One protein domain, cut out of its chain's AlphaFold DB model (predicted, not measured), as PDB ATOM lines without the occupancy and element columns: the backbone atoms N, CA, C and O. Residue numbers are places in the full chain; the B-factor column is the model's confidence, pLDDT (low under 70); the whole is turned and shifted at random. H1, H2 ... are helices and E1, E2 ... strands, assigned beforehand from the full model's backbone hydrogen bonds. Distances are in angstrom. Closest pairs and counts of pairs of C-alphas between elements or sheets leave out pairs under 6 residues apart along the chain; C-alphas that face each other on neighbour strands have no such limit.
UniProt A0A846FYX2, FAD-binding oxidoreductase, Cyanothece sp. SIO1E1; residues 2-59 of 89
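Overview. This is residues 2 to 59 of the 89 residues of the protein "FAD-binding oxidoreductase" of Cyanothece sp. SIO1E1 (UniProt A0A846FYX2). A small strand hairpin, E1 and E2, makes one side of the domain, and one longer helix, H1, makes the other. From the far end of H1 an extended unnamed stretch, residues 39 to 47, runs back to the short helix H2, and residues 52 to 59 then fold back from H2. The 58 printed residues hold two named strands and two named helices, in the order E1, E2, H1, H2, and the two-stranded sheet is antiparallel. The class is mixed, helices and strands, with 25 residues in named elements, under half of those printed. The whole is compact, with a radius of gyration of the C-alphas of 11.5 A, and only just elongated, with spans of 34 by 23 by 15 A.

Arrangement. E1, residues 3 to 6, and E2, residues 13 to 16, form an antiparallel hairpin, their directions 170 degrees apart. N 5 and O 14 are 2.9 A apart and N 14 and O 5 are 2.8 A apart, within hydrogen-bond range. H1, residues 24 to 36, is apart from E1. H2, residues 48 to 51, is close to H1 but not clearly touching; their closest C-alphas, those of Pro 24 and Ile 50, are 6.1 A apart. H2 is apart from both strands. Every O i to N i+4 pair in H1 is within hydrogen-bond range; H2 is too short for such a pair.

Along the chain. E1 begins at C-alpha 3 (-43.411, -8.205, -16.198). H1 spans 18.5 A, from C-alpha 24 (-36.171, -8.557, -34.341) to C-alpha 36. H2 ends at C-alpha 51 (-31.448, -2.034, -31.885).

Size, cuts and confidence. The two C-alphas farthest apart, those of Ser 9 and Ala 49, are 34.4 A apart. The printed part has no cut. The link from H1 to H2 is long, with 11 residues. Mean pLDDT of the printed part is 92.1, with residue 2 under 70.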
ATOM      1  N   TYR A   2     -41.127 -12.272 -16.618       61.59
ATOM      2  CA  TYR A   2     -41.884 -11.430 -17.546       61.59
ATOM      3  C   TYR A   2     -42.738 -10.498 -16.698       61.59
ATOM      4  O   TYR A   2     -43.397 -10.958 -15.769       61.59
ATOM      5  N   LEU A   3     -42.654  -9.197 -16.952       83.69
ATOM      6  CA  LEU A   3     -43.411  -8.205 -16.198       83.69
ATOM      7  C   LEU A   3     -44.085  -7.277 -17.196       83.69
ATOM      8  O   LEU A   3     -43.403  -6.629 -17.988       83.69
ATOM      9  N   SER A   4     -45.409  -7.218 -17.150       90.44
ATOM     10  CA  SER A   4     -46.201  -6.229 -17.867       90.44
ATOM     11  C   SER A   4     -46.947  -5.356 -16.866       90.44
ATOM     12  O   SER A   4     -47.398  -5.816 -15.816       90.44
ATOM     13  N   ARG A   5     -47.052  -4.069 -17.185       94.06
ATOM     14  CA  ARG A   5     -47.930  -3.124 -16.496       94.06
ATOM     15  C   ARG A   5     -48.598  -2.271 -17.552       94.06
ATOM     16  O   ARG A   5     -47.891  -1.623 -18.314       94.06
ATOM     17  N   ILE A   6     -49.925  -2.261 -17.575       94.62
ATOM     18  CA  ILE A   6     -50.726  -1.432 -18.478       94.62
ATOM     19  C   ILE A   6     -51.717  -0.648 -17.625       94.62
ATOM     20  O   ILE A   6     -52.365  -1.209 -16.742       94.62
ATOM     21  N   HIS A   7     -51.802   0.654 -17.867       95.50
ATOM     22  CA  HIS A   7     -52.740   1.543 -17.201       95.50
ATOM     23  C   HIS A   7     -54.053   1.559 -17.985       95.50
ATOM     24  O   HIS A   7     -54.106   2.096 -19.087       95.50
ATOM     25  N   ALA A   8     -55.116   0.986 -17.415       93.00
ATOM     26  CA  ALA A   8     -56.403   0.833 -18.101       93.00
ATOM     27  C   ALA A   8     -57.028   2.164 -18.555       93.00
ATOM     28  O   ALA A   8     -57.707   2.200 -19.572       93.00
ATOM     29  N   SER A   9     -56.777   3.260 -17.832       95.69
ATOM     30  CA  SER A   9     -57.327   4.577 -18.165       95.69
ATOM     31  C   SER A   9     -56.687   5.228 -19.393       95.69
ATOM     32  O   SER A   9     -57.366   5.958 -20.103       95.69
ATOM     33  N   SER A  10     -55.393   4.996 -19.639       94.94
ATOM     34  CA  SER A  10     -54.661   5.608 -20.758       94.94
ATOM     35  C   SER A  10     -54.334   4.632 -21.885       94.94
ATOM     36  O   SER A  10     -53.923   5.064 -22.956       94.94
ATOM     37  N   GLY A  11     -54.448   3.324 -21.641       93.75
ATOM     38  CA  GLY A  11     -53.994   2.283 -22.565       93.75
ATOM     39  C   GLY A  11     -52.467   2.178 -22.680       93.75
ATOM     40  O   GLY A  11     -51.968   1.402 -23.488       93.75
ATOM     41  N   ILE A  12     -51.707   2.930 -21.876       95.50
ATOM     42  CA  ILE A  12     -50.241   2.973 -21.950       95.50
ATOM     43  C   ILE A  12     -49.638   2.034 -20.910       95.50
ATOM     44  O   ILE A  12     -50.108   1.930 -19.774       95.50
ATOM     45  N   GLY A  13     -48.555   1.361 -21.283       95.44
ATOM     46  CA  GLY A  13     -47.876   0.430 -20.404       95.44
ATOM     47  C   GLY A  13     -46.434   0.151 -20.786       95.44
ATOM     48  O   GLY A  13     -45.923   0.626 -21.796       95.44
ATOM     49  N   ILE A  14     -45.783  -0.655 -19.953       95.81
ATOM     50  CA  ILE A  14     -44.441  -1.178 -20.191       95.81
ATOM     51  C   ILE A  14     -44.513  -2.701 -20.157       95.81
ATOM     52  O   ILE A  14     -45.095  -3.297 -19.247       95.81
ATOM     53  N   LEU A  15     -43.870  -3.321 -21.141       93.69
ATOM     54  CA  LEU A  15     -43.699  -4.761 -21.249       93.69
ATOM     55  C   LEU A  15     -42.210  -5.098 -21.167       93.69
ATOM     56  O   LEU A  15     -41.407  -4.631 -21.974       93.69
ATOM     57  N   LYS A  16     -41.836  -5.936 -20.199       93.31
ATOM     58  CA  LYS A  16     -40.487  -6.485 -20.061       93.31
ATOM     59  C   LYS A  16     -40.484  -7.955 -20.455       93.31
ATOM     60  O   LYS A  16     -41.119  -8.790 -19.809       93.31
ATOM     61  N   LEU A  17     -39.705  -8.260 -21.484       90.50
ATOM     62  CA  LEU A  17     -39.534  -9.602 -22.027       90.50
ATOM     63  C   LEU A  17     -38.173 -10.183 -21.631       90.50
ATOM     64  O   LEU A  17     -37.195  -9.451 -21.450       90.50
ATOM     65  N   ASN A  18     -38.096 -11.509 -21.496       86.62
ATOM     66  CA  ASN A  18     -36.818 -12.195 -21.322       86.62
ATOM     67  C   ASN A  18     -35.989 -12.105 -22.614       86.62
ATOM     68  O   ASN A  18     -36.521 -12.312 -23.700       86.62
ATOM     69  N   ARG A  19     -34.681 -11.843 -22.497       78.25
ATOM     70  CA  ARG A  19     -33.762 -11.707 -23.637       78.25
ATOM     71  C   ARG A  19     -33.768 -12.925 -24.561       78.25
ATOM     72  O   ARG A  19     -33.710 -12.738 -25.768       78.25
ATOM     73  N   SER A  20     -33.857 -14.139 -24.017       80.81
ATOM     74  CA  SER A  20     -33.869 -15.374 -24.815       80.81
ATOM     75  C   SER A  20     -35.119 -15.532 -25.686       80.81
ATOM     76  O   SER A  20     -35.093 -16.295 -26.644       80.81
ATOM     77  N   ALA A  21     -36.197 -14.807 -25.380       75.12
ATOM     78  CA  ALA A  21     -37.476 -14.902 -26.080       75.12
ATOM     79  C   ALA A  21     -37.678 -13.807 -27.145       75.12
ATOM     80  O   ALA A  21     -38.736 -13.755 -27.764       75.12
ATOM     81  N   VAL A  22     -36.707 -12.904 -27.345       86.81
ATOM     82  CA  VAL A  22     -36.881 -11.718 -28.198       86.81
ATOM     83  C   VAL A  22     -35.999 -11.796 -29.438       86.81
ATOM     84  O   VAL A  22     -34.774 -11.824 -29.347       86.81
ATOM     85  N   SER A  23     -36.634 -11.742 -30.608       93.12
ATOM     86  CA  SER A  23     -35.980 -11.555 -31.905       93.12
ATOM     87  C   SER A  23     -36.470 -10.263 -32.579       93.12
ATOM     88  O   SER A  23     -37.563  -9.789 -32.260       93.12
ATOM     89  N   PRO A  24     -35.708  -9.688 -33.532       95.19
ATOM     90  CA  PRO A  24     -36.171  -8.557 -34.341       95.19
ATOM     91  C   PRO A  24     -37.530  -8.813 -35.002       95.19
ATOM     92  O   PRO A  24     -38.418  -7.975 -34.916       95.19
ATOM     93  N   LYS A  25     -37.709 -10.004 -35.593       95.31
ATOM     94  CA  LYS A  25     -38.955 -10.415 -36.247       95.31
ATOM     95  C   LYS A  25     -40.135 -10.393 -35.275       95.31
ATOM     96  O   LYS A  25     -41.144  -9.768 -35.571       95.31
ATOM     97  N   PHE A  26     -39.964 -10.987 -34.095       94.44
ATOM     98  CA  PHE A  26     -40.999 -11.002 -33.062       94.44
ATOM     99  C   PHE A  26     -41.417  -9.586 -32.632       94.44
ATOM    100  O   PHE A  26     -42.603  -9.306 -32.482       94.44
ATOM    101  N   LEU A  27     -40.457  -8.665 -32.466       94.81
ATOM    102  CA  LEU A  27     -40.762  -7.275 -32.105       94.81
ATOM    103  C   LEU A  27     -41.525  -6.535 -33.209       94.81
ATOM    104  O   LEU A  27     -42.424  -5.756 -32.900       94.81
ATOM    105  N   LEU A  28     -41.181  -6.775 -34.476       95.19
ATOM    106  CA  LEU A  28     -41.880  -6.181 -35.618       95.19
ATOM    107  C   LEU A  28     -43.305  -6.729 -35.757       95.19
ATOM    108  O   LEU A  28     -44.226  -5.956 -35.996       95.19
ATOM    109  N   GLU A  29     -43.507  -8.029 -35.548       96.12
ATOM    110  CA  GLU A  29     -44.839  -8.651 -35.549       96.12
ATOM    111  C   GLU A  29     -45.715  -8.119 -34.409       96.12
ATOM    112  O   GLU A  29     -46.883  -7.787 -34.627       96.12
ATOM    113  N   LEU A  30     -45.144  -7.975 -33.208       94.81
ATOM    114  CA  LEU A  30     -45.844  -7.403 -32.060       94.81
ATOM    115  C   LEU A  30     -46.202  -5.931 -32.296       94.81
ATOM    116  O   LEU A  30     -47.323  -5.523 -32.000       94.81
ATOM    117  N   ARG A  31     -45.289  -5.144 -32.878       95.69
ATOM    118  CA  ARG A  31     -45.570  -3.758 -33.268       95.69
ATOM    119  C   ARG A  31     -46.702  -3.684 -34.289       95.69
ATOM    120  O   ARG A  31     -47.653  -2.949 -34.061       95.69
ATOM    121  N   ALA A  32     -46.633  -4.480 -35.354       95.94
ATOM    122  CA  ALA A  32     -47.675  -4.518 -36.375       95.94
ATOM    123  C   ALA A  32     -49.034  -4.924 -35.785       95.94
ATOM    124  O   ALA A  32     -50.074  -4.469 -36.252       95.94
ATOM    125  N   HIS A  33     -49.052  -5.786 -34.763       96.25
ATOM    126  CA  HIS A  33     -50.278  -6.089 -34.031       96.25
ATOM    127  C   HIS A  33     -50.816  -4.872 -33.279       96.25
ATOM    128  O   HIS A  33     -51.984  -4.548 -33.462       96.25
ATOM    129  N   CYS A  34     -49.982  -4.168 -32.508       94.94
ATOM    130  CA  CYS A  34     -50.399  -2.943 -31.823       94.94
ATOM    131  C   CYS A  34     -50.928  -1.886 -32.804       94.94
ATOM    132  O   CYS A  34     -51.966  -1.292 -32.537       94.94
ATOM    133  N   GLU A  35     -50.258  -1.683 -33.940       94.75
ATOM    134  CA  GLU A  35     -50.658  -0.709 -34.966       94.75
ATOM    135  C   GLU A  35     -52.011  -1.051 -35.610       94.75
ATOM    136  O   GLU A  35     -52.824  -0.153 -35.823       94.75
ATOM    137  N   ARG A  36     -52.297  -2.338 -35.872       96.25
ATOM    138  CA  ARG A  36     -53.613  -2.773 -36.385       96.25
ATOM    139  C   ARG A  36     -54.757  -2.451 -35.425       96.25
ATOM    140  O   ARG A  36     -55.851  -2.148 -35.885       96.25
ATOM    141  N   GLU A  37     -54.490  -2.477 -34.124       95.50
ATOM    142  CA  GLU A  37     -55.458  -2.119 -33.079       95.50
ATOM    143  C   GLU A  37     -55.462  -0.606 -32.765       95.50
ATOM    144  O   GLU A  37     -56.034  -0.174 -31.766       95.50
ATOM    145  N   GLY A  38     -54.795   0.220 -33.583       92.88
ATOM    146  CA  GLY A  38     -54.711   1.674 -33.395       92.88
ATOM    147  C   GLY A  38     -53.748   2.127 -32.288       92.88
ATOM    148  O   GLY A  38     -53.754   3.297 -31.907       92.88
ATOM    149  N   GLY A  39     -52.926   1.219 -31.759       94.12
ATOM    150  CA  GLY A  39     -51.893   1.487 -30.762       94.12
ATOM    151  C   GLY A  39     -50.492   1.655 -31.359       94.12
ATOM    152  O   GLY A  39     -50.308   1.849 -32.558       94.12
ATOM    153  N   PHE A  40     -49.473   1.567 -30.500       94.44
ATOM    154  CA  PHE A  40     -48.065   1.691 -30.887       94.44
ATOM    155  C   PHE A  40     -47.161   0.801 -30.027       94.44
ATOM    156  O   PHE A  40     -47.536   0.383 -28.929       94.44
ATOM    157  N   LEU A  41     -45.940   0.543 -30.507       95.38
ATOM    158  CA  LEU A  41     -44.896  -0.126 -29.730       95.38
ATOM    159  C   LEU A  41     -43.521   0.498 -29.985       95.38
ATOM    160  O   LEU A  41     -42.954   0.391 -31.078       95.38
ATOM    161  N   THR A  42     -42.941   1.041 -28.915       95.38
ATOM    162  CA  THR A  42     -41.582   1.593 -28.881       95.38
ATOM    163  C   THR A  42     -40.673   0.727 -28.013       95.38
ATOM    164  O   THR A  42     -41.030   0.304 -26.912       95.38
ATOM    165  N   VAL A  43     -39.458   0.475 -28.493       95.00
ATOM    166  CA  VAL A  43     -38.437  -0.290 -27.773       95.00
ATOM    167  C   VAL A  43     -37.638   0.652 -26.879       95.00
ATOM    168  O   VAL A  43     -36.732   1.344 -27.332       95.00
ATOM    169  N   LEU A  44     -37.943   0.639 -25.582       94.25
ATOM    170  CA  LEU A  44     -37.265   1.485 -24.593       94.25
ATOM    171  C   LEU A  44     -35.834   1.014 -24.291       94.25
ATOM    172  O   LEU A  44     -34.910   1.813 -24.147       94.25
ATOM    173  N   GLN A  45     -35.641  -0.303 -24.191       93.06
ATOM    174  CA  GLN A  45     -34.351  -0.904 -23.873       93.06
ATOM    175  C   GLN A  45     -34.209  -2.265 -24.551       93.06
ATOM    176  O   GLN A  45     -35.050  -3.147 -24.398       93.06
ATOM    177  N   ALA A  46     -33.097  -2.454 -25.259       93.38
ATOM    178  CA  ALA A  46     -32.717  -3.726 -25.860       93.38
ATOM    179  C   ALA A  46     -31.188  -3.805 -26.043       93.38
ATOM    180  O   ALA A  46     -30.521  -2.763 -26.087       93.38
ATOM    181  N   PRO A  47     -30.615  -5.019 -26.167       92.50
ATOM    182  CA  PRO A  47     -29.226  -5.198 -26.593       92.50
ATOM    183  C   PRO A  47     -28.934  -4.479 -27.919       92.50
ATOM    184  O   PRO A  47     -29.803  -4.398 -28.787       92.50
ATOM    185  N   ALA A  48     -27.700  -3.998 -28.106       91.75
ATOM    186  CA  ALA A  48     -27.301  -3.280 -29.323       91.75
ATOM    187  C   ALA A  48     -27.582  -4.083 -30.606       91.75
ATOM    188  O   ALA A  48     -28.126  -3.532 -31.558       91.75
ATOM    189  N   ALA A  49     -27.335  -5.396 -30.579       92.44
ATOM    190  CA  ALA A  49     -27.587  -6.299 -31.703       92.44
ATOM    191  C   ALA A  49     -29.061  -6.349 -32.157       92.44
ATOM    192  O   ALA A  49     -29.332  -6.693 -33.303       92.44
ATOM    193  N   ILE A  50     -30.013  -6.021 -31.273       93.19
ATOM    194  CA  ILE A  50     -31.432  -5.880 -31.625       93.19
ATOM    195  C   ILE A  50     -31.685  -4.483 -32.187       93.19
ATOM    196  O   ILE A  50     -32.245  -4.361 -33.271       93.19
ATOM    197  N   LYS A  51     -31.228  -3.435 -31.486       92.00
ATOM    198  CA  LYS A  51     -31.448  -2.034 -31.885       92.00
ATOM    199  C   LYS A  51     -30.866  -1.689 -33.259       92.00
ATOM    200  O   LYS A  51     -31.389  -0.815 -33.925       92.00
ATOM    201  N   GLN A  52     -29.805  -2.371 -33.688       91.69
ATOM    202  CA  GLN A  52     -29.205  -2.189 -35.017       91.69
ATOM    203  C   GLN A  52     -30.027  -2.811 -36.158       91.69
ATOM    204  O   GLN A  52     -29.760  -2.524 -37.318       91.69
ATOM    205  N   LYS A  53     -30.992  -3.686 -35.850       93.75
ATOM    206  CA  LYS A  53     -31.762  -4.451 -36.846       93.75
ATOM    207  C   LYS A  53     -33.192  -3.951 -37.039       93.75
ATOM    208  O   LYS A  53     -33.866  -4.424 -37.947       93.75
ATOM    209  N   ILE A  54     -33.670  -3.063 -36.171       93.00
ATOM    210  CA  ILE A  54     -35.034  -2.529 -36.207       93.00
ATOM    211  C   ILE A  54     -35.011  -1.036 -35.909       93.00
ATOM    212  O   ILE A  54     -34.188  -0.579 -35.118       93.00
ATOM    213  N   ASP A  55     -35.978  -0.297 -36.450       91.88
ATOM    214  CA  ASP A  55     -36.314   1.004 -35.879       91.88
ATOM    215  C   ASP A  55     -36.878   0.793 -34.467       91.88
ATOM    216  O   ASP A  55     -37.867   0.074 -34.275       91.88
ATOM    217  N   VAL A  56     -36.223   1.382 -33.468       93.62
ATOM    218  CA  VAL A  56     -36.619   1.261 -32.059       93.62
ATOM    219  C   VAL A  56     -37.827   2.130 -31.731       93.62
ATOM    220  O   VAL A  56     -38.553   1.802 -30.793       93.62
ATOM    221  N   TRP A  57     -38.080   3.184 -32.507       93.25
ATOM    222  CA  TRP A  57     -39.147   4.139 -32.229       93.25
ATOM    223  C   TRP A  57     -40.510   3.628 -32.689       93.25
ATOM    224  O   TRP A  57     -41.458   3.689 -31.906       93.25
ATOM    225  N   GLY A  58     -40.587   3.054 -33.893       89.88
ATOM    226  CA  GLY A  58     -41.834   2.539 -34.460       89.88
ATOM    227  C   GLY A  58     -42.813   3.655 -34.813       89.88
ATOM    228  O   GLY A  58     -44.008   3.512 -34.591       89.88
ATOM    229  N   TYR A  59     -42.302   4.797 -35.273       85.88
ATOM    230  CA  TYR A  59     -43.123   5.973 -35.543       85.88
ATOM    231  C   TYR A  59     -43.452   6.096 -37.038       85.88
ATOM    232  O   TYR A  59     -42.528   6.111 -37.852       85.88
TER     233      TYR A  59